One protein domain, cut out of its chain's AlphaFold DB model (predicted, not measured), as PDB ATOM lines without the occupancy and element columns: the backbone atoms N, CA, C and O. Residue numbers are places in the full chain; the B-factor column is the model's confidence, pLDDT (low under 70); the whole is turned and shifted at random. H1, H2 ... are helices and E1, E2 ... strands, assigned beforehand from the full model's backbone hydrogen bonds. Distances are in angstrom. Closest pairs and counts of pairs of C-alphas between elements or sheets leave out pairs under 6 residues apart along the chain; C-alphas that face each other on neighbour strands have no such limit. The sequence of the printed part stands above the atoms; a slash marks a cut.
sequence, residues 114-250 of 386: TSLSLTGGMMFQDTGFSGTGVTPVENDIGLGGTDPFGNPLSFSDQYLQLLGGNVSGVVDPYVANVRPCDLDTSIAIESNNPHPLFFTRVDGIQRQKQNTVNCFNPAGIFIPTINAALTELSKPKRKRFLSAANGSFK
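What this domain is: This is residues 114 to 250 of the 386 residues of the protein "Cytochrome c domain-containing protein" of Nitrosomonas ureae (UniProt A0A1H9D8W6). Little regular structure: loops make most of a compact body, with the hairpin E1 and E2 beside H1 near its middle and the small hairpin E3 and E4 toward one end. The 137 printed residues, 38 in named elements, run E1 E2 H1 H2 E3 E4 H3, mixed, both sheets antiparallel; radius of gyration 14.6 A, spans 43 by 29 by 28 A.

Where its parts are: Find C-alpha 114 at (-35.124, -14.780, 36.907), where E1 begins, residues 114 to 118. E2, residues 121 to 126, runs 16.3 A. H1 is residues 155 to 163, 12.2 A; H2 173 to 176; E3 205 to 207; E4 222 to 224; H3 226 to 233, ending at (-32.603, -4.249, 22.393).

How they stand to each other: Look across E1 and E2 for N 116 and O 123, 3.0 A, and across E3 and E4 for N 206 and O 223, 2.8 A, within hydrogen-bond range. H1 touches H2, closest C-alphas Tyr 159 and Val 175, 6.0 A. In H1 and H3 every O i to N i+4 pair is within range; H2 is too short for one.

The domain as a whole: The printed part has no cut; E2 to H1, H2 to E3 and E3 to E4 are long links; no printed residue is under 70 in pLDDT.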
ATOM      1  N   THR A 114     -36.538 -14.457  36.662       88.56
ATOM      2  CA  THR A 114     -35.124 -14.780  36.907       88.56
ATOM      3  C   THR A 114     -34.274 -14.502  35.659       88.56
ATOM      4  O   THR A 114     -34.793 -14.236  34.574       88.56
ATOM      5  N   SER A 115     -32.950 -14.529  35.816       88.50
ATOM      6  CA  SER A 115     -31.974 -14.355  34.737       88.50
ATOM      7  C   SER A 115     -30.989 -15.514  34.737       88.50
ATOM      8  O   SER A 115     -30.360 -15.812  35.759       88.50
ATOM      9  N   LEU A 116     -30.829 -16.145  33.578       83.69
ATOM     10  CA  LEU A 116     -29.965 -17.299  33.397       83.69
ATOM     11  C   LEU A 116     -29.171 -17.216  32.093       83.69
ATOM     12  O   LEU A 116     -29.565 -16.577  31.118       83.69
ATOM     13  N   SER A 117     -28.025 -17.889  32.083       83.06
ATOM     14  CA  SER A 117     -27.226 -18.069  30.875       83.06
ATOM     15  C   SER A 117     -27.787 -19.242  30.072       83.06
ATOM     16  O   SER A 117     -27.812 -20.368  30.568       83.06
ATOM     17  N   LEU A 118     -28.231 -18.980  28.840       76.94
ATOM     18  CA  LEU A 118     -28.720 -19.987  27.893       76.94
ATOM     19  C   LEU A 118     -27.905 -19.988  26.596       76.94
ATOM     20  O   LEU A 118     -26.986 -19.189  26.388       76.94
ATOM     21  N   THR A 119     -28.238 -20.911  25.693       73.00
ATOM     22  CA  THR A 119     -27.618 -20.963  24.366       73.00
ATOM     23  C   THR A 119     -27.926 -19.671  23.607       73.00
ATOM     24  O   THR A 119     -29.051 -19.434  23.184       73.00
ATOM     25  N   GLY A 120     -26.909 -18.825  23.432       77.19
ATOM     26  CA  GLY A 120     -27.013 -17.557  22.702       77.19
ATOM     27  C   GLY A 120     -26.784 -16.304  23.549       77.19
ATOM     28  O   GLY A 120     -26.430 -15.272  22.974       77.19
ATOM     29  N   GLY A 121     -26.885 -16.391  24.880       86.31
ATOM     30  CA  GLY A 121     -26.639 -15.259  25.774       86.31
ATOM     31  C   GLY A 121     -27.362 -15.346  27.119       86.31
ATOM     32  O   GLY A 121     -27.835 -16.408  27.517       86.31
ATOM     33  N   MET A 122     -27.451 -14.208  27.804       89.50
ATOM     34  CA  MET A 122     -28.253 -14.045  29.016       89.50
ATOM     35  C   MET A 122     -29.716 -13.851  28.643       89.50
ATOM     36  O   MET A 122     -30.032 -12.973  27.832       89.50
ATOM     37  N   MET A 123     -30.589 -14.658  29.239       90.31
ATOM     38  CA  MET A 123     -32.028 -14.595  29.023       90.31
ATOM     39  C   MET A 123     -32.774 -14.364  30.331       90.31
ATOM     40  O   MET A 123     -32.410 -14.913  31.371       90.31
ATOM     41  N   PHE A 124     -33.847 -13.587  30.241       92.50
ATOM     42  CA  PHE A 124     -34.855 -13.469  31.284       92.50
ATOM     43  C   PHE A 124     -35.901 -14.568  31.118       92.50
ATOM     44  O   PHE A 124     -36.265 -14.922  29.992       92.50
ATOM     45  N   GLN A 125     -36.358 -15.113  32.237       90.75
ATOM     46  CA  GLN A 125     -37.332 -16.195  32.280       90.75
ATOM     47  C   GLN A 125     -38.305 -15.986  33.430       90.75
ATOM     48  O   GLN A 125     -37.912 -15.585  34.524       90.75
ATOM     49  N   ASP A 126     -39.571 -16.301  33.194       92.81
ATOM     50  CA  ASP A 126     -40.591 -16.239  34.228       92.81
ATOM     51  C   ASP A 126     -40.315 -17.324  35.264       92.81
ATOM     52  O   ASP A 126     -40.166 -18.505  34.934       92.81
ATOM     53  N   THR A 127     -40.229 -16.931  36.532       89.75
ATOM     54  CA  THR A 127     -39.933 -17.863  37.619       89.75
ATOM     55  C   THR A 127     -40.988 -18.968  37.638       89.75
ATOM     56  O   THR A 127     -42.182 -18.709  37.794       89.75
ATOM     57  N   GLY A 128     -40.553 -20.219  37.496       89.50
ATOM     58  CA  GLY A 128     -41.463 -21.361  37.463       89.50
ATOM     59  C   GLY A 128     -41.956 -21.769  36.080       89.50
ATOM     60  O   GLY A 128     -42.814 -22.648  35.996       89.50
ATOM     61  N   PHE A 129     -41.431 -21.179  35.010       91.88
ATOM     62  CA  PHE A 129     -41.687 -21.589  33.633       91.88
ATOM     63  C   PHE A 129     -40.395 -22.071  32.993       91.88
ATOM     64  O   PHE A 129     -39.339 -21.527  33.280       91.88
ATOM     65  N   SER A 130     -40.462 -23.086  32.132       89.69
ATOM     66  CA  SER A 130     -39.278 -23.635  31.466       89.69
ATOM     67  C   SER A 130     -39.583 -24.190  30.085       89.69
ATOM     68  O   SER A 130     -40.645 -24.777  29.853       89.69
ATOM     69  N   GLY A 131     -38.620 -24.022  29.181       89.69
ATOM     70  CA  GLY A 131     -38.556 -24.727  27.914       89.69
ATOM     71  C   GLY A 131     -37.712 -25.989  28.068       89.69
ATOM     72  O   GLY A 131     -36.539 -25.935  28.430       89.69
ATOM     73  N   THR A 132     -38.285 -27.147  27.752       89.38
ATOM     74  CA  THR A 132     -37.582 -28.444  27.833       89.38
ATOM     75  C   THR A 132     -37.253 -29.033  26.460       89.38
ATOM     76  O   THR A 132     -36.496 -29.998  26.360       89.38
ATOM     77  N   GLY A 133     -37.795 -28.451  25.384       89.44
ATOM     78  CA  GLY A 133     -37.645 -28.970  24.023       89.44
ATOM     79  C   GLY A 133     -38.467 -30.238  23.772       89.44
ATOM     80  O   GLY A 133     -37.997 -31.131  23.066       89.44
ATOM     81  N   VAL A 134     -39.661 -30.349  24.373       92.00
ATOM     82  CA  VAL A 134     -40.652 -31.399  24.044       92.00
ATOM     83  C   VAL A 134     -41.151 -31.236  22.611       92.00
ATOM     84  O   VAL A 134     -41.225 -32.223  21.880       92.00
ATOM     85  N   THR A 135     -41.420 -29.994  22.209       90.69
ATOM     86  CA  THR A 135     -41.836 -29.571  20.868       90.69
ATOM     87  C   THR A 135     -40.896 -28.477  20.340       90.69
ATOM     88  O   THR A 135     -40.206 -27.821  21.132       90.69
ATOM     89  N   PRO A 136     -40.828 -28.271  19.013       90.31
ATOM     90  CA  PRO A 136     -40.277 -27.048  18.436       90.31
ATOM     91  C   PRO A 136     -41.064 -25.817  18.913       90.31
ATOM     92  O   PRO A 136     -42.274 -25.899  19.121       90.31
ATOM     93  N   VAL A 137     -40.390 -24.674  19.071       88.56
ATOM     94  CA  VAL A 137     -40.990 -23.435  19.615       88.56
ATOM     95  C   VAL A 137     -42.086 -22.885  18.700       88.56
ATOM     96  O   VAL A 137     -43.037 -22.265  19.160       88.56
ATOM     97  N   GLU A 138     -41.967 -23.117  17.397       89.00
ATOM     98  CA  GLU A 138     -42.939 -22.715  16.386       89.00
ATOM     99  C   GLU A 138     -44.273 -23.467  16.481       89.00
ATOM    100  O   GLU A 138     -45.289 -22.952  16.018       89.00
ATOM    101  N   ASN A 139     -44.282 -24.658  17.087       89.62
ATOM    102  CA  ASN A 139     -45.502 -25.451  17.238       89.62
ATOM    103  C   ASN A 139     -46.321 -25.008  18.449       89.62
ATOM    104  O   ASN A 139     -47.537 -25.180  18.453       89.62
ATOM    105  N   ASP A 140     -45.658 -24.472  19.474       86.75
ATOM    106  CA  ASP A 140     -46.321 -23.913  20.642       86.75
ATOM    107  C   ASP A 140     -45.438 -22.844  21.297       86.75
ATOM    108  O   ASP A 140     -44.349 -23.114  21.815       86.75
ATOM    109  N   ILE A 141     -45.933 -21.606  21.268       88.75
ATOM    110  CA  ILE A 141     -45.231 -20.441  21.803       88.75
ATOM    111  C   ILE A 141     -45.290 -20.371  23.332       88.75
ATOM    112  O   ILE A 141     -44.542 -19.583  23.913       88.75
ATOM    113  N   GLY A 142     -46.121 -21.182  23.997       89.81
ATOM    114  CA  GLY A 142     -46.263 -21.182  25.450       89.81
ATOM    115  C   GLY A 142     -46.604 -19.790  25.993       89.81
ATOM    116  O   GLY A 142     -47.595 -19.180  25.598       89.81
ATOM    117  N   LEU A 143     -45.759 -19.266  26.885       91.06
ATOM    118  CA  LEU A 143     -45.935 -17.944  27.499       91.06
ATOM    119  C   LEU A 143     -45.525 -16.760  26.596       91.06
ATOM    120  O   LEU A 143     -45.768 -15.608  26.939       91.06
ATOM    121  N   GLY A 144     -44.922 -17.018  25.433       91.44
ATOM    122  CA  GLY A 144     -44.398 -15.992  24.518       91.44
ATOM    123  C   GLY A 144     -45.437 -15.148  23.766       91.44
ATOM    124  O   GLY A 144     -45.084 -14.445  22.822       91.44
ATOM    125  N   GLY A 145     -46.722 -15.256  24.111       91.38
ATOM    126  CA  GLY A 145     -47.808 -14.527  23.458       91.38
ATOM    127  C   GLY A 145     -47.974 -13.082  23.942       91.38
ATOM    128  O   GLY A 145     -47.353 -12.639  24.910       91.38
ATOM    129  N   THR A 146     -48.876 -12.356  23.284       93.12
ATOM    130  CA  THR A 146     -49.340 -11.024  23.699       93.12
ATOM    131  C   THR A 146     -50.848 -11.030  23.922       93.12
ATOM    132  O   THR A 146     -51.576 -11.788  23.276       93.12
ATOM    133  N   ASP A 147     -51.332 -10.164  24.804       90.50
ATOM    134  CA  ASP A 147     -52.759  -9.906  24.961       90.50
ATOM    135  C   ASP A 147     -53.349  -9.178  23.719       90.50
ATOM    136  O   ASP A 147     -52.607  -8.712  22.845       90.50
ATOM    137  N   PRO A 148     -54.686  -9.042  23.609       92.62
ATOM    138  CA  PRO A 148     -55.327  -8.315  22.507       92.62
ATOM    139  C   PRO A 148     -55.005  -6.813  22.420       92.62
ATOM    140  O   PRO A 148     -55.435  -6.159  21.470       92.62
ATOM    141  N   PHE A 149     -54.311  -6.251  23.411       90.19
ATOM    142  CA  PHE A 149     -53.861  -4.859  23.450       90.19
ATOM    143  C   PHE A 149     -52.378  -4.720  23.065       90.19
ATOM    144  O   PHE A 149     -51.875  -3.600  22.982       90.19
ATOM    145  N   GLY A 150     -51.695  -5.835  22.782       90.06
ATOM    146  CA  GLY A 150     -50.288  -5.881  22.393       90.06
ATOM    147  C   GLY A 150     -49.308  -5.954  23.565       90.06
ATOM    148  O   GLY A 150     -48.101  -5.853  23.336       90.06
ATOM    149  N   ASN A 151     -49.778  -6.141  24.804       91.25
ATOM    150  CA  ASN A 151     -48.893  -6.309  25.957       91.25
ATOM    151  C   ASN A 151     -48.397  -7.760  26.040       91.25
ATOM    152  O   ASN A 151     -49.191  -8.679  25.827       91.25
ATOM    153  N   PRO A 152     -47.117  -8.009  26.363       93.88
ATOM    154  CA  PRO A 152     -46.618  -9.368  26.539       93.88
ATOM    155  C   PRO A 152     -47.297 -10.087  27.704       93.88
ATOM    156  O   PRO A 152     -47.470  -9.510  28.776       93.88
ATOM    157  N   LEU A 153     -47.612 -11.368  27.510       93.44
ATOM    158  CA  LEU A 153     -48.149 -12.222  28.573       93.44
ATOM    159  C   LEU A 153     -47.070 -12.667  29.567       93.44
ATOM    160  O   LEU A 153     -47.396 -12.993  30.705       93.44
ATOM    161  N   SER A 154     -45.800 -12.687  29.152       95.19
ATOM    162  CA  SER A 154     -44.687 -13.056  30.027       95.19
ATOM    163  C   SER A 154     -44.222 -11.876  30.881       95.19
ATOM    164  O   SER A 154     -44.056 -10.745  30.406       95.19
ATOM    165  N   PHE A 155     -43.934 -12.150  32.149       95.31
ATOM    166  CA  PHE A 155     -43.323 -11.191  33.059       95.31
ATOM    167  C   PHE A 155     -41.923 -10.792  32.592       95.31
ATOM    168  O   PHE A 155     -41.522  -9.647  32.779       95.31
ATOM    169  N   SER A 156     -41.182 -11.701  31.958       94.25
ATOM    170  CA  SER A 156     -39.837 -11.449  31.433       94.25
ATOM    171  C   SER A 156     -39.836 -10.426  30.308       94.25
ATOM    172  O   SER A 156     -39.006  -9.515  30.312       94.25
ATOM    173  N   ASP A 157     -40.772 -10.528  29.364       94.94
ATOM    174  CA  ASP A 157     -40.881  -9.558  28.276       94.94
ATOM    175  C   ASP A 157     -41.375  -8.206  28.798       94.94
ATOM    176  O   ASP A 157     -40.840  -7.170  28.398       94.94
ATOM    177  N   GLN A 158     -42.313  -8.186  29.751       96.06
ATOM    178  CA  GLN A 158     -42.693  -6.948  30.443       96.06
ATOM    179  C   GLN A 158     -41.510  -6.337  31.216       96.06
ATOM    180  O   GLN A 158     -41.307  -5.123  31.201       96.06
ATOM    181  N   TYR A 159     -40.672  -7.155  31.853       95.44
ATOM    182  CA  TYR A 159     -39.489  -6.680  32.571       95.44
ATOM    183  C   TYR A 159     -38.436  -6.092  31.624       95.44
ATOM    184  O   TYR A 159     -37.836  -5.059  31.924       95.44
ATOM    185  N   LEU A 160     -38.256  -6.680  30.438       95.00
ATOM    186  CA  LEU A 160     -37.436  -6.092  29.378       95.00
ATOM    187  C   LEU A 160     -37.978  -4.726  28.928       95.00
ATOM    188  O   LEU A 160     -37.191  -3.795  28.740       95.00
ATOM    189  N   GLN A 161     -39.302  -4.573  28.810       94.56
ATOM    190  CA  GLN A 161     -39.926  -3.277  28.524       94.56
ATOM    191  C   GLN A 161     -39.665  -2.257  29.638       94.56
ATOM    192  O   GLN A 161     -39.294  -1.118  29.341       94.56
ATOM    193  N   LEU A 162     -39.762  -2.674  30.904       95.25
ATOM    194  CA  LEU A 162     -39.444  -1.837  32.061       95.25
ATOM    195  C   LEU A 162     -37.989  -1.347  32.027       95.25
ATOM    196  O   LEU A 162     -37.739  -0.153  32.204       95.25
ATOM    197  N   LEU A 163     -37.031  -2.242  31.766       95.81
ATOM    198  CA  LEU A 163     -35.611  -1.889  31.638       95.81
ATOM    199  C   LEU A 163     -35.353  -0.958  30.441       95.81
ATOM    200  O   LEU A 163     -34.492  -0.083  30.519       95.81
ATOM    201  N   GLY A 164     -36.125  -1.111  29.361       95.75
ATOM    202  CA  GLY A 164     -36.139  -0.213  28.204       95.75
ATOM    203  C   GLY A 164     -36.898   1.105  28.418       95.75
ATOM    204  O   GLY A 164     -36.942   1.925  27.505       95.75
ATOM    205  N   GLY A 165     -37.487   1.337  29.596       95.38
ATOM    206  CA  GLY A 165     -38.216   2.564  29.930       95.38
ATOM    207  C   GLY A 165     -39.677   2.617  29.463       95.38
ATOM    208  O   GLY A 165     -40.336   3.632  29.686       95.38
ATOM    209  N   ASN A 166     -40.216   1.551  28.863       94.00
ATOM    210  CA  ASN A 166     -41.626   1.464  28.475       94.00
ATOM    211  C   ASN A 166     -42.488   0.965  29.646       94.00
ATOM    212  O   ASN A 166     -42.841  -0.208  29.726       94.00
ATOM    213  N   VAL A 167     -42.832   1.869  30.565       91.75
ATOM    214  CA  VAL A 167     -43.640   1.533  31.752       91.75
ATOM    215  C   VAL A 167     -45.094   1.209  31.390       91.75
ATOM    216  O   VAL A 167     -45.722   0.407  32.069       91.75
ATOM    217  N   SER A 168     -45.634   1.784  30.310       89.81
ATOM    218  CA  SER A 168     -47.026   1.555  29.894       89.81
ATOM    219  C   SER A 168     -47.314   0.137  29.409       89.81
ATOM    220  O   SER A 168     -48.471  -0.264  29.429       89.81
ATOM    221  N   GLY A 169     -46.294  -0.614  28.984       85.69
ATOM    222  CA  GLY A 169     -46.455  -2.022  28.617       85.69
ATOM    223  C   GLY A 169     -46.157  -3.003  29.755       85.69
ATOM    224  O   GLY A 169     -46.092  -4.208  29.524       85.69
ATOM    225  N   VAL A 170     -45.984  -2.500  30.985       93.44
ATOM    226  CA  VAL A 170     -45.934  -3.309  32.208       93.44
ATOM    227  C   VAL A 170     -47.329  -3.321  32.824       93.44
ATOM    228  O   VAL A 170     -47.714  -2.394  33.537       93.44
ATOM    229  N   VAL A 171     -48.097  -4.363  32.521       93.88
ATOM    230  CA  VAL A 171     -49.478  -4.521  33.004       93.88
ATOM    231  C   VAL A 171     -49.536  -5.223  34.359       93.88
ATOM    232  O   VAL A 171     -50.462  -4.986  35.136       93.88
ATOM    233  N   ASP A 172     -48.519  -6.026  34.685       93.12
ATOM    234  CA  ASP A 172     -48.442  -6.759  35.942       93.12
ATOM    235  C   ASP A 172     -47.667  -5.980  37.018       93.12
ATOM    236  O   ASP A 172     -46.452  -5.775  36.901       93.12
ATOM    237  N   PRO A 173     -48.310  -5.590  38.138       90.38
ATOM    238  CA  PRO A 173     -47.683  -4.736  39.149       90.38
ATOM    239  C   PRO A 173     -46.479  -5.399  39.833       90.38
ATOM    240  O   PRO A 173     -45.589  -4.716  40.343       90.38
ATOM    241  N   TYR A 174     -46.418  -6.732  39.842       89.00
ATOM    242  CA  TYR A 174     -45.306  -7.486  40.422       89.00
ATOM    243  C   TYR A 174     -43.998  -7.304  39.641       89.00
ATOM    244  O   TYR A 174     -42.929  -7.322  40.248       89.00
ATOM    245  N   VAL A 175     -44.067  -7.051  38.330       93.38
ATOM    246  CA  VAL A 175     -42.889  -6.868  37.466       93.38
ATOM    247  C   VAL A 175     -42.084  -5.633  37.880       93.38
ATOM    248  O   VAL A 175     -40.857  -5.680  37.955       93.38
ATOM    249  N   ALA A 176     -42.762  -4.542  38.249       91.19
ATOM    250  CA  ALA A 176     -42.110  -3.323  38.737       91.19
ATOM    251  C   ALA A 176     -41.367  -3.520  40.076       91.19
ATOM    252  O   ALA A 176     -40.438  -2.772  40.400       91.19
ATOM    253  N   ASN A 177     -41.753  -4.544  40.840       90.12
ATOM    254  CA  ASN A 177     -41.197  -4.858  42.153       90.12
ATOM    255  C   ASN A 177     -40.060  -5.891  42.110       90.12
ATOM    256  O   ASN A 177     -39.463  -6.166  43.153       90.12
ATOM    257  N   VAL A 178     -39.729  -6.429  40.930       91.31
ATOM    258  CA  VAL A 178     -38.598  -7.351  40.756       91.31
ATOM    259  C   VAL A 178     -37.312  -6.683  41.244       91.31
ATOM    260  O   VAL A 178     -36.993  -5.555  40.856       91.31
ATOM    261  N   ARG A 179     -36.565  -7.387  42.102       91.94
ATOM    262  CA  ARG A 179     -35.283  -6.926  42.649       91.94
ATOM    263  C   ARG A 179     -34.132  -7.541  41.844       91.94
ATOM    264  O   ARG A 179     -33.917  -8.743  41.962       91.94
ATOM    265  N   PRO A 180     -33.355  -6.756  41.077       93.00
ATOM    266  CA  PRO A 180     -32.191  -7.259  40.335       93.00
ATOM    267  C   PRO A 180     -31.206  -8.080  41.177       93.00
ATOM    268  O   PRO A 180     -30.672  -9.084  40.718       93.00
ATOM    269  N   CYS A 181     -31.010  -7.694  42.436       91.38
ATOM    270  CA  CYS A 181     -30.122  -8.388  43.362       91.38
ATOM    271  C   CYS A 181     -30.640  -9.748  43.878       91.38
ATOM    272  O   CYS A 181     -29.907 -10.447  44.579       91.38
ATOM    273  N   ASP A 182     -31.887 -10.116  43.570       88.06
ATOM    274  CA  ASP A 182     -32.460 -11.436  43.862       88.06
ATOM    275  C   ASP A 182     -32.403 -12.385  42.657       88.06
ATOM    276  O   ASP A 182     -32.765 -13.552  42.792       88.06
ATOM    277  N   LEU A 183     -31.966 -11.907  41.488       88.50
ATOM    278  CA  LEU A 183     -31.821 -12.738  40.294       88.50
ATOM    279  C   LEU A 183     -30.669 -13.734  40.466       88.50
ATOM    280  O   LEU A 183     -29.635 -13.404  41.057       88.50
ATOM    281  N   ASP A 184     -30.816 -14.924  39.878       82.06
ATOM    282  CA  ASP A 184     -29.770 -15.956  39.896       82.06
ATOM    283  C   ASP A 184     -28.468 -15.459  39.259       82.06
ATOM    284  O   ASP A 184     -27.375 -15.732  39.758       82.06
ATOM    285  N   THR A 185     -28.585 -14.675  38.183       87.50
ATOM    286  CA  THR A 185     -27.452 -14.031  37.518       87.50
ATOM    287  C   THR A 185     -27.639 -12.517  37.440       87.50
ATOM    288  O   THR A 185     -28.699 -12.027  37.049       87.50
ATOM    289  N   SER A 186     -26.584 -11.762  37.757       92.19
ATOM    290  CA  SER A 186     -26.573 -10.301  37.631       92.19
ATOM    291  C   SER A 186     -26.844  -9.850  36.192       92.19
ATOM    292  O   SER A 186     -26.290 -10.403  35.247       92.19
ATOM    293  N   ILE A 187     -27.629  -8.785  36.020       94.88
ATOM    294  CA  ILE A 187     -27.833  -8.139  34.709       94.88
ATOM    295  C   ILE A 187     -26.597  -7.309  34.331       94.88
ATOM    296  O   ILE A 187     -26.141  -7.300  33.184       94.88
ATOM    297  N   ALA A 188     -26.045  -6.606  35.320       95.94
ATOM    298  CA  ALA A 188     -24.887  -5.745  35.171       95.94
ATOM    299  C   ALA A 188     -23.859  -6.006  36.274       95.94
ATOM    300  O   ALA A 188     -24.203  -6.408  37.386       95.94
ATOM    301  N   ILE A 189     -22.595  -5.747  35.960       95.38
ATOM    302  CA  ILE A 189     -21.472  -5.868  36.887       95.38
ATOM    303  C   ILE A 189     -20.728  -4.540  36.986       95.38
ATOM    304  O   ILE A 189     -20.566  -3.807  36.006       95.38
ATOM    305  N   GLU A 190     -20.239  -4.234  38.182       95.56
ATOM    306  CA  GLU A 190     -19.496  -3.009  38.465       95.56
ATOM    307  C   GLU A 190     -18.042  -3.108  37.966       95.56
ATOM    308  O   GLU A 190     -17.087  -3.207  38.731       95.56
ATOM    309  N   SER A 191     -17.874  -3.110  36.645       95.81
ATOM    310  CA  SER A 191     -16.581  -3.241  35.968       95.81
ATOM    311  C   SER A 191     -16.343  -2.089  34.995       95.81
ATOM    312  O   SER A 191     -17.282  -1.575  34.387       95.81
ATOM    313  N   ASN A 192     -15.079  -1.699  34.826       96.44
ATOM    314  CA  ASN A 192     -14.653  -0.745  33.795       96.44
ATOM    315  C   ASN A 192     -14.293  -1.436  32.470       96.44
ATOM    316  O   ASN A 192     -14.081  -0.760  31.470       96.44
ATOM    317  N   ASN A 193     -14.225  -2.768  32.454       96.38
ATOM    318  CA  ASN A 193     -13.946  -3.535  31.245       96.38
ATOM    319  C   ASN A 193     -15.265  -3.911  30.554       96.38
ATOM    320  O   ASN A 193     -16.233  -4.234  31.247       96.38
ATOM    321  N   PRO A 194     -15.339  -3.900  29.214       94.94
ATOM    322  CA  PRO A 194     -16.501  -4.418  28.500       94.94
ATOM    323  C   PRO A 194     -16.657  -5.924  28.752       94.94
ATOM    324  O   PRO A 194     -15.668  -6.650  28.856       94.94
ATOM    325  N   HIS A 195     -17.898  -6.409  28.818       94.19
ATOM    326  CA  HIS A 195     -18.193  -7.833  29.005       94.19
ATOM    327  C   HIS A 195     -19.169  -8.346  27.934       94.19
ATOM    328  O   HIS A 195     -20.140  -7.662  27.623       94.19
ATOM    329  N   PRO A 196     -18.988  -9.547  27.358       91.25
ATOM    330  CA  PRO A 196     -19.864 -10.035  26.288       91.25
ATOM    331  C   PRO A 196     -21.312 -10.300  26.732       91.25
ATOM    332  O   PRO A 196     -22.219 -10.204  25.912       91.25
ATOM    333  N   LEU A 197     -21.527 -10.626  28.010       92.00
ATOM    334  CA  LEU A 197     -22.819 -11.092  28.542       92.00
ATOM    335  C   LEU A 197     -23.437 -10.188  29.617       92.00
ATOM    336  O   LEU A 197     -24.607 -10.351  29.933       92.00
ATOM    337  N   PHE A 198     -22.690  -9.218  30.146       94.44
ATOM    338  CA  PHE A 198     -23.150  -8.344  31.229       94.44
ATOM    339  C   PHE A 198     -22.942  -6.894  30.831       94.44
ATOM    340  O   PHE A 198     -21.986  -6.589  30.114       94.44
ATOM    341  N   PHE A 199     -23.816  -6.008  31.300       96.62
ATOM    342  CA  PHE A 199     -23.567  -4.572  31.196       96.62
ATOM    343  C   PHE A 199     -22.500  -4.169  32.196       96.62
ATOM    344  O   PHE A 199     -22.468  -4.673  33.320       96.62
ATOM    345  N   THR A 200     -21.641  -3.244  31.798       97.31
ATOM    346  CA  THR A 200     -20.605  -2.698  32.670       97.31
ATOM    347  C   THR A 200     -20.634  -1.173  32.633       97.31
ATOM    348  O   THR A 200     -21.463  -0.573  31.942       97.31
ATOM    349  N   ARG A 201     -19.753  -0.500  33.385       97.12
ATOM    350  CA  ARG A 201     -19.747   0.971  33.440       97.12
ATOM    351  C   ARG A 201     -19.568   1.611  32.061       97.12
ATOM    352  O   ARG A 201     -20.100   2.694  31.850       97.12
ATOM    353  N   VAL A 202     -18.892   0.929  31.131       96.94
ATOM    354  CA  VAL A 202     -18.704   1.423  29.756       96.94
ATOM    355  C   VAL A 202     -19.993   1.435  28.934       96.94
ATOM    356  O   VAL A 202     -20.117   2.250  28.029       96.94
ATOM    357  N   ASP A 203     -20.956   0.563  29.247       96.25
ATOM    358  CA  ASP A 203     -22.258   0.538  28.574       96.25
ATOM    359  C   ASP A 203     -23.224   1.575  29.173       96.25
ATOM    360  O   ASP A 203     -24.127   2.053  28.491       96.25
ATOM    361  N   GLY A 204     -23.039   1.908  30.454       97.56
ATOM    362  CA  GLY A 204     -23.923   2.764  31.241       97.56
ATOM    363  C   GLY A 204     -24.839   1.949  32.153       97.56
ATOM    364  O   GLY A 204     -25.889   1.459  31.729       97.56
ATOM    365  N   ILE A 205     -24.465   1.858  33.433       98.00
ATOM    366  CA  ILE A 205     -25.206   1.143  34.485       98.00
ATOM    367  C   ILE A 205     -25.648   2.102  35.590       98.00
ATOM    368  O   ILE A 205     -25.043   3.149  35.808       98.00
ATOM    369  N   GLN A 206     -26.686   1.716  36.316       97.50
ATOM    370  CA  GLN A 206     -27.227   2.419  37.473       97.50
ATOM    371  C   GLN A 206     -27.598   1.410  38.563       97.50
ATOM    372  O   GLN A 206     -27.783   0.223  38.291       97.50
ATOM    373  N   ARG A 207     -27.706   1.869  39.811       96.50
ATOM    374  CA  ARG A 207     -28.201   1.024  40.904       96.50
ATOM    375  C   ARG A 207     -29.706   0.797  40.754       96.50
ATOM    376  O   ARG A 207     -30.427   1.681  40.291       96.50
ATOM    377  N   GLN A 208     -30.172  -0.380  41.162       93.56
ATOM    378  CA  GLN A 208     -31.593  -0.686  41.287       93.56
ATOM    379  C   GLN A 208     -32.287   0.315  42.224       93.56
ATOM    380  O   GLN A 208     -31.663   0.860  43.136       93.56
ATOM    381  N   LYS A 209     -33.590   0.538  42.021       92.88
ATOM    382  CA  LYS A 209     -34.392   1.428  42.879       92.88
ATOM    383  C   LYS A 209     -34.969   0.707  44.099       92.88
ATOM    384  O   LYS A 209     -35.282   1.341  45.099       92.88
ATOM    385  N   GLN A 210     -35.134  -0.609  44.002       91.88
ATOM    386  CA  GLN A 210     -35.706  -1.452  45.043       91.88
ATOM    387  C   GLN A 210     -34.736  -1.614  46.224       91.88
ATOM    388  O   GLN A 210     -33.515  -1.596  46.058       91.88
ATOM    389  N   ASN A 211     -35.291  -1.847  47.415       89.75
ATOM    390  CA  ASN A 211     -34.523  -2.119  48.630       89.75
ATOM    391  C   ASN A 211     -33.562  -3.314  48.455       89.75
ATOM    392  O   ASN A 211     -33.948  -4.360  47.931       89.75
ATOM    393  N   THR A 212     -32.333  -3.170  48.954       91.00
ATOM    394  CA  THR A 212     -31.263  -4.173  48.882       91.00
ATOM    395  C   THR A 212     -31.079  -5.006  50.159       91.00
ATOM    396  O   THR A 212     -30.125  -5.775  50.266       91.00
ATOM    397  N   VAL A 213     -31.943  -4.857  51.164       87.88
ATOM    398  CA  VAL A 213     -31.879  -5.683  52.380       87.88
ATOM    399  C   VAL A 213     -32.103  -7.158  52.023       87.88
ATOM    400  O   VAL A 213     -33.072  -7.501  51.336       87.88
ATOM    401  N   ASN A 214     -31.206  -8.020  52.513       83.44
ATOM    402  CA  ASN A 214     -31.223  -9.475  52.321       83.44
ATOM    403  C   ASN A 214     -31.261  -9.913  50.844       83.44
ATOM    404  O   ASN A 214     -31.931 -10.889  50.512       83.44
ATOM    405  N   CYS A 215     -30.580  -9.185  49.952       86.31
ATOM    406  CA  CYS A 215     -30.393  -9.627  48.569       86.31
ATOM    407  C   CYS A 215     -29.675 -10.980  48.515       86.31
ATOM    408  O   CYS A 215     -28.657 -11.166  49.187       86.31
ATOM    409  N   PHE A 216     -30.131 -11.879  47.643       81.25
ATOM    410  CA  PHE A 216     -29.433 -13.149  47.395       81.25
ATOM    411  C   PHE A 216     -28.052 -12.959  46.761       81.25
ATOM    412  O   PHE A 216     -27.146 -13.768  46.975       81.25
ATOM    413  N   ASN A 217     -27.894 -11.894  45.978       86.19
ATOM    414  CA  ASN A 217     -26.658 -11.506  45.324       86.19
ATOM    415  C   ASN A 217     -26.400 -10.002  45.547       86.19
ATOM    416  O   ASN A 217     -26.836  -9.167  44.749       86.19
ATOM    417  N   PRO A 218     -25.662  -9.626  46.609       88.19
ATOM    418  CA  PRO A 218     -25.347  -8.226  46.904       88.19
ATOM    419  C   PRO A 218     -24.565  -7.499  45.799       88.19
ATOM    420  O   PRO A 218     -24.630  -6.275  45.710       88.19
ATOM    421  N   ALA A 219     -23.847  -8.227  44.936       90.50
ATOM    422  CA  ALA A 219     -23.149  -7.650  43.786       90.50
ATOM    423  C   ALA A 219     -24.084  -7.394  42.584       90.50
ATOM    424  O   ALA A 219     -23.745  -6.618  41.693       90.50
ATOM    425  N   GLY A 220     -25.272  -8.009  42.560       91.69
ATOM    426  CA  GLY A 220     -26.269  -7.920  41.486       91.69
ATOM    427  C   GLY A 220     -27.189  -6.697  41.546       91.69
ATOM    428  O   GLY A 220     -28.245  -6.694  40.927       91.69
ATOM    429  N   ILE A 221     -26.821  -5.650  42.286       95.44
ATOM    430  CA  ILE A 221     -27.656  -4.453  42.497       95.44
ATOM    431  C   ILE A 221     -27.664  -3.475  41.312       95.44
ATOM    432  O   ILE A 221     -28.276  -2.410  41.406       95.44
ATOM    433  N   PHE A 222     -26.945  -3.775  40.231       96.88
ATOM    434  CA  PHE A 222     -26.823  -2.899  39.071       96.88
ATOM    435  C   PHE A 222     -27.715  -3.365  37.920       96.88
ATOM    436  O   PHE A 222     -27.805  -4.552  37.611       96.88
ATOM    437  N   ILE A 223     -28.319  -2.392  37.244       96.94
ATOM    438  CA  ILE A 223     -29.093  -2.550  36.011       96.94
ATOM    439  C   ILE A 223     -28.558  -1.584  34.950       96.94
ATOM    440  O   ILE A 223     -27.923  -0.585  35.300       96.94
ATOM    441  N   PRO A 224     -28.789  -1.830  33.653       97.50
ATOM    442  CA  PRO A 224     -28.469  -0.844  32.632       97.50
ATOM    443  C   PRO A 224     -29.278   0.445  32.818       97.50
ATOM    444  O   PRO A 224     -30.385   0.460  33.364       97.50
ATOM    445  N   THR A 225     -28.717   1.549  32.336       98.06
ATOM    446  CA  THR A 225     -29.508   2.751  32.046       98.06
ATOM    447  C   THR A 225     -30.508   2.461  30.924       98.06
ATOM    448  O   THR A 225     -30.290   1.557  30.117       98.06
ATOM    449  N   ILE A 226     -31.575   3.260  30.820       97.38
ATOM    450  CA  ILE A 226     -32.570   3.122  29.739       97.38
ATOM    451  C   ILE A 226     -31.888   3.161  28.362       97.38
ATOM    452  O   ILE A 226     -32.163   2.326  27.508       97.38
ATOM    453  N   ASN A 227     -30.935   4.078  28.161       97.81
ATOM    454  CA  ASN A 227     -30.207   4.180  26.896       97.81
ATOM    455  C   ASN A 227     -29.380   2.919  26.588       97.81
ATOM    456  O   ASN A 227     -29.384   2.438  25.454       97.81
ATOM    457  N   ALA A 228     -28.701   2.352  27.590       97.25
ATOM    458  CA  ALA A 228     -27.936   1.115  27.431       97.25
ATOM    459  C   ALA A 228     -28.842  -0.086  27.111       97.25
ATOM    460  O   ALA A 228     -28.527  -0.882  26.224       97.25
ATOM    461  N   ALA A 229     -29.987  -0.186  27.792       97.06
ATOM    462  CA  ALA A 229     -30.996  -1.213  27.554       97.06
ATOM    463  C   ALA A 229     -31.566  -1.130  26.129       97.06
ATOM    464  O   ALA A 229     -31.542  -2.119  25.397       97.06
ATOM    465  N   LEU A 230     -32.002   0.058  25.695       96.44
ATOM    466  CA  LEU A 230     -32.510   0.292  24.337       96.44
ATOM    467  C   LEU A 230     -31.448   0.006  23.266       96.44
ATOM    468  O   LEU A 230     -31.750  -0.600  22.238       96.44
ATOM    469  N   THR A 231     -30.192   0.377  23.529       95.75
ATOM    470  CA  THR A 231     -29.070   0.068  22.634       95.75
ATOM    471  C   THR A 231     -28.919  -1.441  22.449       95.75
ATOM    472  O   THR A 231     -28.768  -1.900  21.320       95.75
ATOM    473  N   GLU A 232     -28.983  -2.236  23.519       95.06
ATOM    474  CA  GLU A 232     -28.914  -3.697  23.410       95.06
ATOM    475  C   GLU A 232     -30.145  -4.291  22.713       95.06
ATOM    476  O   GLU A 232     -29.982  -5.159  21.855       95.06
ATOM    477  N   LEU A 233     -31.352  -3.802  23.020       93.00
ATOM    478  CA  LEU A 233     -32.603  -4.249  22.393       93.00
ATOM    479  C   LEU A 233     -32.619  -4.021  20.875       93.00
ATOM    480  O   LEU A 233     -33.212  -4.814  20.149       93.00
ATOM    481  N   SER A 234     -31.936  -2.981  20.387       93.88
ATOM    482  CA  SER A 234     -31.801  -2.708  18.950       93.88
ATOM    483  C   SER A 234     -30.861  -3.675  18.214       93.88
ATOM    484  O   SER A 234     -30.877  -3.748  16.984       93.88
ATOM    485  N   LYS A 235     -30.021  -4.433  18.938       93.38
ATOM    486  CA  LYS A 235     -29.064  -5.357  18.320       93.38
ATOM    487  C   LYS A 235     -29.783  -6.630  17.868       93.38
ATOM    488  O   LYS A 235     -30.459  -7.255  18.682       93.38
ATOM    489  N   PRO A 236     -29.505  -7.150  16.657       88.00
ATOM    490  CA  PRO A 236     -30.157  -8.365  16.154       88.00
ATOM    491  C   PRO A 236     -30.026  -9.589  17.072       88.00
ATOM    492  O   PRO A 236     -30.941 -10.397  17.171       88.00
ATOM    493  N   LYS A 237     -28.874  -9.742  17.744       86.62
ATOM    494  CA  LYS A 237     -28.602 -10.885  18.634       86.62
ATOM    495  C   LYS A 237     -28.922 -10.621  20.104       86.62
ATOM    496  O   LYS A 237     -29.052 -11.596  20.834       86.62
ATOM    497  N   ARG A 238     -28.993  -9.348  20.527       91.06
ATOM    498  CA  ARG A 238     -29.330  -8.894  21.894       91.06
ATOM    499  C   ARG A 238     -28.832  -9.814  23.025       91.06
ATOM    500  O   ARG A 238     -29.595 -10.175  23.912       91.06
ATOM    501  N   LYS A 239     -27.558 -10.233  22.988       88.56
ATOM    502  CA  LYS A 239     -26.999 -11.329  23.812       88.56
ATOM    503  C   LYS A 239     -27.122 -11.122  25.324       88.56
ATOM    504  O   LYS A 239     -26.929 -12.079  26.065       88.56
ATOM    505  N   ARG A 240     -27.371  -9.898  25.791       90.31
ATOM    506  CA  ARG A 240     -27.583  -9.609  27.219       90.31
ATOM    507  C   ARG A 240     -29.069  -9.511  27.603       90.31
ATOM    508  O   ARG A 240     -29.378  -9.479  28.787       90.31
ATOM    509  N   PHE A 241     -29.957  -9.389  26.611       90.81
ATOM    510  CA  PHE A 241     -31.372  -8.989  26.699       90.81
ATOM    511  C   PHE A 241     -32.263  -9.951  25.886       90.81
ATOM    512  O   PHE A 241     -33.090  -9.548  25.062       90.81
ATOM    513  N   LEU A 242     -32.064 -11.252  26.071       91.19
ATOM    514  CA  LEU A 242     -32.936 -12.269  25.486       91.19
ATOM    515  C   LEU A 242     -34.092 -12.588  26.439       91.19
ATOM    516  O   LEU A 242     -34.001 -12.373  27.645       91.19
ATOM    517  N   SER A 243     -35.169 -13.132  25.886       90.81
ATOM    518  CA  SER A 243     -36.297 -13.668  26.644       90.81
ATOM    519  C   SER A 243     -36.432 -15.149  26.330       90.81
ATOM    520  O   SER A 243     -36.361 -15.546  25.164       90.81
ATOM    521  N   ALA A 244     -36.612 -15.951  27.373       90.19
ATOM    522  CA  ALA A 244     -36.900 -17.374  27.288       90.19
ATOM    523  C   ALA A 244     -38.410 -17.655  27.414       90.19
ATOM    524  O   ALA A 244     -38.788 -18.746  27.828       90.19
ATOM    525  N   ALA A 245     -39.284 -16.695  27.093       91.00
ATOM    526  CA  ALA A 245     -40.735 -16.869  27.197       91.00
ATOM    527  C   ALA A 245     -41.311 -17.838  26.147       91.00
ATOM    528  O   ALA A 245     -42.163 -18.669  26.465       91.00
ATOM    529  N   ASN A 246     -40.831 -17.764  24.902       90.25
ATOM    530  CA  ASN A 246     -41.343 -18.601  23.816       90.25
ATOM    531  C   ASN A 246     -41.037 -20.078  24.079       90.25
ATOM    532  O   ASN A 246     -39.893 -20.419  24.358       90.25
ATOM    533  N   GLY A 247     -42.032 -20.955  23.951       89.19
ATOM    534  CA  GLY A 247     -41.891 -22.396  24.179       89.19
ATOM    535  C   GLY A 247     -41.645 -22.780  25.642       89.19
ATOM    536  O   GLY A 247     -41.271 -23.923  25.916       89.19
ATOM    537  N   SER A 248     -41.835 -21.840  26.573       91.19
ATOM    538  CA  SER A 248     -41.763 -22.092  28.010       91.19
ATOM    539  C   SER A 248     -43.144 -22.322  28.600       91.19
ATOM    540  O   SER A 248     -44.084 -21.563  28.358       91.19
ATOM    541  N   PHE A 249     -43.240 -23.357  29.432       93.44
ATOM    542  CA  PHE A 249     -44.471 -23.768  30.097       93.44
ATOM    543  C   PHE A 249     -44.282 -23.806  31.598       93.44
ATOM    544  O   PHE A 249     -43.185 -24.058  32.100       93.44
ATOM    545  N   LYS A 250     -45.385 -23.588  32.312       94.31
ATOM    546  CA  LYS A 250     -45.433 -23.699  33.765       94.31
ATOM    547  C   LYS A 250     -44.940 -25.081  34.178       94.31
ATOM    548  O   LYS A 250     -45.502 -26.086  33.741       94.31
TER     549      LYS A 250